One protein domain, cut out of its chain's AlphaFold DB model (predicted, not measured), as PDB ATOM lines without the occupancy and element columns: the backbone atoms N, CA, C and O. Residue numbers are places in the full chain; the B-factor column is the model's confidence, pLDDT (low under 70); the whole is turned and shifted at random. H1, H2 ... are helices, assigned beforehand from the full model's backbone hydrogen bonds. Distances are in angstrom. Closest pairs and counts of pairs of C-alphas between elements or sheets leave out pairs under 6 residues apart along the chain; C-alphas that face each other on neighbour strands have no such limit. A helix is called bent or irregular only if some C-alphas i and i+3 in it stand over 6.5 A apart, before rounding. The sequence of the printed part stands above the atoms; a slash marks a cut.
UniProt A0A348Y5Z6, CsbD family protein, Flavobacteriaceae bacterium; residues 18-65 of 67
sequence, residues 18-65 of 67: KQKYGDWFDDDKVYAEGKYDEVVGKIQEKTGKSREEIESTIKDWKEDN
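AT A GLANCE: This is residues 18 to 65 of the 67 residues of the protein "CsbD family protein" of Flavobacteriaceae bacterium (UniProt A0A348Y5Z6). The longest helix, H2, stands about perpendicular to H1 in an L-like arrangement, with residues 51 to 54 of H2 packing on residues 40 to 44 of H1. A long stretch with no named element, residues 18 to 35, loops round from the first residue of H1 to the side of the angle between the helices, opposite H1. The printed part has 48 residues with two named helices, H1 then H2 along the chain, and no named strand; its class is all helix. The whole is compact, with a radius of gyration of the C-alphas of 10.8 A, and rounded, spanning 27 by 22 by 20 A.

IN THESE COORDINATES: H2 is residues 51 to 64, 20.3 A from first to last C-alpha, from C-alpha 51 at (96.322, 7.281, 202.500) to C-alpha 64 at (93.903, 14.167, 183.592). H1 is residues 36 to 47, 16.4 A long, and begins with C-alpha 36 at (89.008, -1.182, 199.345). Neither helix is bent.

HOW THE PARTS SIT: H2 and H1 touch, and their closest C-alphas, those of Arg 51 and Val 40, are 7.0 A apart. H2 touches H1 with residues 51 to 54 alone, and H1 touches H2 with residues 40 to 44 alone. Their lines stand at 87 degrees, about perpendicular. The link from H1 to H2 is tight, with 3 residues. In H1 every O i to N i+4 pair is within hydrogen-bond range; in H2 9 of 10 are.

THE WHOLE: The two C-alphas farthest apart, those of Lys 29 and Glu 63, are 27.3 A apart. The printed part runs from residue 18 to residue 65 and has no cut. The mean pLDDT of the printed part is 74.3, and the model's confidence is low, under 70, at residues 22 to 34 and 62 to 65.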
ATOM      1  N   LYS A  18      95.571   1.286 187.954       76.25
ATOM      2  CA  LYS A  18      95.820   0.599 186.684       76.25
ATOM      3  C   LYS A  18      96.612   1.467 185.698       76.25
ATOM      4  O   LYS A  18      97.383   0.936 184.917       76.25
ATOM      5  N   GLN A  19      96.455   2.786 185.743       76.75
ATOM      6  CA  GLN A  19      97.215   3.718 184.905       76.75
ATOM      7  C   GLN A  19      98.636   3.964 185.438       76.75
ATOM      8  O   GLN A  19      99.604   3.800 184.701       76.75
ATOM      9  N   LYS A  20      98.800   4.301 186.726       74.19
ATOM     10  CA  LYS A  20     100.129   4.592 187.306       74.19
ATOM     11  C   LYS A  20     100.968   3.356 187.615       74.19
ATOM     12  O   LYS A  20     102.193   3.433 187.604       74.19
ATOM     13  N   TYR A  21     100.325   2.246 187.955       74.06
ATOM     14  CA  TYR A  21     100.957   1.033 188.479       74.06
ATOM     15  C   TYR A  21     100.682  -0.198 187.601       74.06
ATOM     16  O   TYR A  21     100.961  -1.314 188.035       74.06
ATOM     17  N   GLY A  22     100.147   0.017 186.390       63.41
ATOM     18  CA  GLY A  22      99.489  -0.952 185.499       63.41
ATOM     19  C   GLY A  22     100.188  -2.266 185.182       63.41
ATOM     20  O   GLY A  22      99.541  -3.150 184.640       63.41
ATOM     21  N   ASP A  23     101.455  -2.419 185.547       59.66
ATOM     22  CA  ASP A  23     102.231  -3.635 185.316       59.66
ATOM     23  C   ASP A  23     102.213  -4.609 186.507       59.66
ATOM     24  O   ASP A  23     102.300  -5.818 186.333       59.66
ATOM     25  N   TRP A  24     102.088  -4.111 187.742       65.38
ATOM     26  CA  TRP A  24     102.127  -4.971 188.938       65.38
ATOM     27  C   TRP A  24     100.781  -5.094 189.644       65.38
ATOM     28  O   TRP A  24     100.588  -6.011 190.446       65.38
ATOM     29  N   PHE A  25      99.843  -4.191 189.355       68.31
ATOM     30  CA  PHE A  25      98.488  -4.242 189.892       68.31
ATOM     31  C   PHE A  25      97.558  -5.065 188.983       68.31
ATOM     32  O   PHE A  25      96.464  -4.633 188.642       68.31
ATOM     33  N   ASP A  26      98.007  -6.255 188.583       60.12
ATOM     34  CA  ASP A  26      97.269  -7.197 187.720       60.12
ATOM     35  C   ASP A  26      96.507  -8.258 188.536       60.12
ATOM     36  O   ASP A  26      96.210  -9.365 188.098       60.12
ATOM     37  N   ASP A  27      96.234  -7.961 189.803       59.75
ATOM     38  CA  ASP A  27      95.637  -8.935 190.700       59.75
ATOM     39  C   ASP A  27      94.112  -8.759 190.653       59.75
ATOM     40  O   ASP A  27      93.496  -7.996 191.403       59.75
ATOM     41  N   ASP A  28      93.502  -9.470 189.700       56.94
ATOM     42  CA  ASP A  28      92.053  -9.533 189.461       56.94
ATOM     43  C   ASP A  28      91.253  -9.798 190.755       56.94
ATOM     44  O   ASP A  28      90.108  -9.364 190.908       56.94
ATOM     45  N   LYS A  29      91.883 -10.434 191.756       57.22
ATOM     46  CA  LYS A  29      91.274 -10.755 193.055       57.22
ATOM     47  C   LYS A  29      91.189  -9.573 194.013       57.22
ATOM     48  O   LYS A  29      90.402  -9.633 194.961       57.22
ATOM     49  N   VAL A  30      91.990  -8.524 193.826       62.38
ATOM     50  CA  VAL A  30      91.960  -7.339 194.702       62.38
ATOM     51  C   VAL A  30      90.865  -6.366 194.276       62.38
ATOM     52  O   VAL A  30      90.459  -5.522 195.064       62.38
ATOM     53  N   TYR A  31      90.315  -6.536 193.071       60.94
ATOM     54  CA  TYR A  31      89.230  -5.713 192.545       60.94
ATOM     55  C   TYR A  31      87.820  -6.127 192.987       60.94
ATOM     56  O   TYR A  31      86.853  -5.475 192.586       60.94
ATOM     57  N   ALA A  32      87.688  -7.167 193.813       65.50
ATOM     58  CA  ALA A  32      86.403  -7.562 194.381       65.50
ATOM     59  C   ALA A  32      85.841  -6.465 195.309       65.50
ATOM     60  O   ALA A  32      86.574  -5.877 196.112       65.50
ATOM     61  N   GLU A  33      84.534  -6.195 195.208       64.81
ATOM     62  CA  GLU A  33      83.828  -5.290 196.123       64.81
ATOM     63  C   GLU A  33      84.101  -5.679 197.587       64.81
ATOM     64  O   GLU A  33      84.034  -6.848 197.962       64.81
ATOM     65  N   GLY A  34      84.430  -4.685 198.417       67.25
ATOM     66  CA  GLY A  34      84.749  -4.879 199.837       67.25
ATOM     67  C   GLY A  34      86.242  -4.963 200.172       67.25
ATOM     68  O   GLY A  34      86.591  -4.917 201.347       67.25
ATOM     69  N   LYS A  35      87.138  -4.994 199.176       74.75
ATOM     70  CA  LYS A  35      88.601  -5.004 199.384       74.75
ATOM     71  C   LYS A  35      89.276  -3.633 199.299       74.75
ATOM     72  O   LYS A  35      90.493  -3.549 199.142       74.75
ATOM     73  N   TYR A  36      88.502  -2.555 199.438       75.62
ATOM     74  CA  TYR A  36      89.008  -1.182 199.345       75.62
ATOM     75  C   TYR A  36      90.225  -0.942 200.241       75.62
ATOM     76  O   TYR A  36      91.263  -0.479 199.772       75.62
ATOM     77  N   ASP A  37      90.113  -1.305 201.517       79.69
ATOM     78  CA  ASP A  37      91.178  -1.066 202.491       79.69
ATOM     79  C   ASP A  37      92.420  -1.939 202.226       79.69
ATOM     80  O   ASP A  37      93.541  -1.473 202.398       79.69
ATOM     81  N   GLU A  38      92.241  -3.158 201.702       81.19
ATOM     82  CA  GLU A  38      93.340  -4.062 201.318       81.19
ATOM     83  C   GLU A  38      94.132  -3.517 200.117       81.19
ATOM     84  O   GLU A  38      95.361  -3.545 200.119       81.19
ATOM     85  N   VAL A  39      93.452  -2.962 199.107       78.31
ATOM     86  CA  VAL A  39      94.113  -2.277 197.980       78.31
ATOM     87  C   VAL A  39      94.868  -1.053 198.451       78.31
ATOM     88  O   VAL A  39      96.025  -0.881 198.073       78.31
ATOM     89  N   VAL A  40      94.234  -0.209 199.269       81.56
ATOM     90  CA  VAL A  40      94.889   0.987 199.799       81.56
ATOM     91  C   VAL A  40      96.135   0.577 200.581       81.56
ATOM     92  O   VAL A  40      97.202   1.096 200.280       81.56
ATOM     93  N   GLY A  41      96.040  -0.410 201.477       85.06
ATOM     94  CA  GLY A  41      97.183  -0.959 202.211       85.06
ATOM     95  C   GLY A  41      98.301  -1.462 201.296       85.06
ATOM     96  O   GLY A  41      99.439  -1.023 201.428       85.06
ATOM     97  N   LYS A  42      97.983  -2.275 200.279       81.12
ATOM     98  CA  LYS A  42      98.980  -2.748 199.299       81.12
ATOM     99  C   LYS A  42      99.670  -1.603 198.557       81.12
ATOM    100  O   LYS A  42     100.870  -1.671 198.299       81.12
ATOM    101  N   ILE A  43      98.928  -0.559 198.185       80.75
ATOM    102  CA  ILE A  43      99.503   0.623 197.531       80.75
ATOM    103  C   ILE A  43     100.421   1.355 198.509       80.75
ATOM    104  O   ILE A  43     101.527   1.721 198.115       80.75
ATOM    105  N   GLN A  44     100.013   1.533 199.770       86.12
ATOM    106  CA  GLN A  44     100.857   2.139 200.806       86.12
ATOM    107  C   GLN A  44     102.160   1.352 200.983       86.12
ATOM    108  O   GLN A  44     103.233   1.940 200.918       86.12
ATOM    109  N   GLU A  45     102.089   0.026 201.115       85.31
ATOM    110  CA  GLU A  45     103.266  -0.835 201.289       85.31
ATOM    111  C   GLU A  45     104.224  -0.773 200.093       85.31
ATOM    112  O   GLU A  45     105.442  -0.790 200.259       85.31
ATOM    113  N   LYS A  46     103.688  -0.694 198.873       81.69
ATOM    114  CA  LYS A  46     104.490  -0.713 197.642       81.69
ATOM    115  C   LYS A  46     105.078   0.641 197.280       81.69
ATOM    116  O   LYS A  46     106.172   0.703 196.729       81.69
ATOM    117  N   THR A  47     104.340   1.712 197.544       80.94
ATOM    118  CA  THR A  47     104.718   3.077 197.151       80.94
ATOM    119  C   THR A  47     105.317   3.876 198.303       80.94
ATOM    120  O   THR A  47     105.898   4.930 198.066       80.94
ATOM    121  N   GLY A  48     105.159   3.403 199.543       88.00
ATOM    122  CA  GLY A  48     105.501   4.141 200.759       88.00
ATOM    123  C   GLY A  48     104.597   5.349 201.023       88.00
ATOM    124  O   GLY A  48     104.880   6.130 201.929       88.00
ATOM    125  N   LYS A  49     103.540   5.547 200.227       87.44
ATOM    126  CA  LYS A  49     102.669   6.724 200.305       87.44
ATOM    127  C   LYS A  49     101.611   6.569 201.381       87.44
ATOM    128  O   LYS A  49     101.084   5.484 201.589       87.44
ATOM    129  N   SER A  50     101.239   7.676 202.009       90.50
ATOM    130  CA  SER A  50     100.123   7.730 202.958       90.50
ATOM    131  C   SER A  50      98.765   7.611 202.259       90.50
ATOM    132  O   SER A  50      98.639   7.825 201.054       90.50
ATOM    133  N   ARG A  51      97.703   7.329 203.026       84.31
ATOM    134  CA  ARG A  51      96.322   7.281 202.500       84.31
ATOM    135  C   ARG A  51      95.930   8.583 201.793       84.31
ATOM    136  O   ARG A  51      95.385   8.519 200.701       84.31
ATOM    137  N   GLU A  52      96.285   9.732 202.367       87.19
ATOM    138  CA  GLU A  52      96.050  11.051 201.759       87.19
ATOM    139  C   GLU A  52      96.763  11.228 200.418       87.19
ATOM    140  O   GLU A  52      96.163  11.700 199.461       87.19
ATOM    141  N   GLU A  53      98.022  10.810 200.318       85.88
ATOM    142  CA  GLU A  53      98.797  10.863 199.072       85.88
ATOM    143  C   GLU A  53      98.170   9.986 197.982       85.88
ATOM    144  O   GLU A  53      98.148  10.348 196.801       85.88
ATOM    145  N   ILE A  54      97.639   8.826 198.376       82.50
ATOM    146  CA  ILE A  54      96.917   7.918 197.488       82.50
ATOM    147  C   ILE A  54      95.605   8.570 197.040       82.50
ATOM    148  O   ILE A  54      95.364   8.660 195.840       82.50
ATOM    149  N   GLU A  55      94.794   9.089 197.966       81.31
ATOM    150  CA  GLU A  55      93.546   9.797 197.645       81.31
ATOM    151  C   GLU A  55      93.790  11.028 196.760       81.31
ATOM    152  O   GLU A  55      93.040  11.251 195.809       81.31
ATOM    153  N   SER A  56      94.868  11.773 197.010       83.88
ATOM    154  CA  SER A  56      95.304  12.901 196.184       83.88
ATOM    155  C   SER A  56      95.686  12.435 194.781       83.88
ATOM    156  O   SER A  56      95.161  12.949 193.802       83.88
ATOM    157  N   THR A  57      96.487  11.369 194.667       78.88
ATOM    158  CA  THR A  57      96.862  10.766 193.374       78.88
ATOM    159  C   THR A  57      95.637  10.322 192.567       78.88
ATOM    160  O   THR A  57      95.616  10.444 191.346       78.88
ATOM    161  N   ILE A  58      94.611   9.797 193.238       77.81
ATOM    162  CA  ILE A  58      93.365   9.346 192.608       77.81
ATOM    163  C   ILE A  58      92.495  10.526 192.172       77.81
ATOM    164  O   ILE A  58      91.813  10.451 191.149       77.81
ATOM    165  N   LYS A  59      92.486  11.602 192.962       79.94
ATOM    166  CA  LYS A  59      91.783  12.841 192.630       79.94
ATOM    167  C   LYS A  59      92.415  13.506 191.406       79.94
ATOM    168  O   LYS A  59      91.688  13.827 190.476       79.94
ATOM    169  N   ASP A  60      93.739  13.602 191.403       77.00
ATOM    170  CA  ASP A  60      94.562  14.160 190.327       77.00
ATOM    171  C   ASP A  60      94.388  13.366 189.019       77.00
ATOM    172  O   ASP A  60      94.135  13.933 187.962       77.00
ATOM    173  N   TRP A  61      94.346  12.029 189.108       72.38
ATOM    174  CA  TRP A  61      94.062  11.158 187.960       72.38
ATOM    175  C   TRP A  61      92.718  11.454 187.272       72.38
ATOM    176  O   TRP A  61      92.599  11.316 186.055       72.38
ATOM    177  N   LYS A  62      91.696  11.860 188.038       64.31
ATOM    178  CA  LYS A  62      90.371  12.170 187.486       64.31
ATOM    179  C   LYS A  62      90.387  13.444 186.630       64.31
ATOM    180  O   LYS A  62      89.581  13.536 185.713       64.31
ATOM    181  N   GLU A  63      91.264  14.402 186.925       60.91
ATOM    182  CA  GLU A  63      91.391  15.638 186.139       60.91
ATOM    183  C   GLU A  63      92.116  15.388 184.808       60.91
ATOM    184  O   GLU A  63      91.723  15.952 183.798       60.91
ATOM    185  N   ASP A  64      93.079  14.464 184.778       59.38
ATOM    186  CA  ASP A  64      93.903  14.167 183.592       59.38
ATOM    187  C   ASP A  64      93.207  13.268 182.541       59.38
ATOM    188  O   ASP A  64      93.624  13.200 181.392       59.38
ATOM    189  N   ASN A  65      92.133  12.556 182.915       58.09
ATOM    190  CA  ASN A  65      91.437  11.574 182.056       58.09
ATOM    191  C   ASN A  65      90.016  12.020 181.636       58.09
ATOM    192  O   ASN A  65      89.216  11.188 181.203       58.09
TER     193      ASN A  65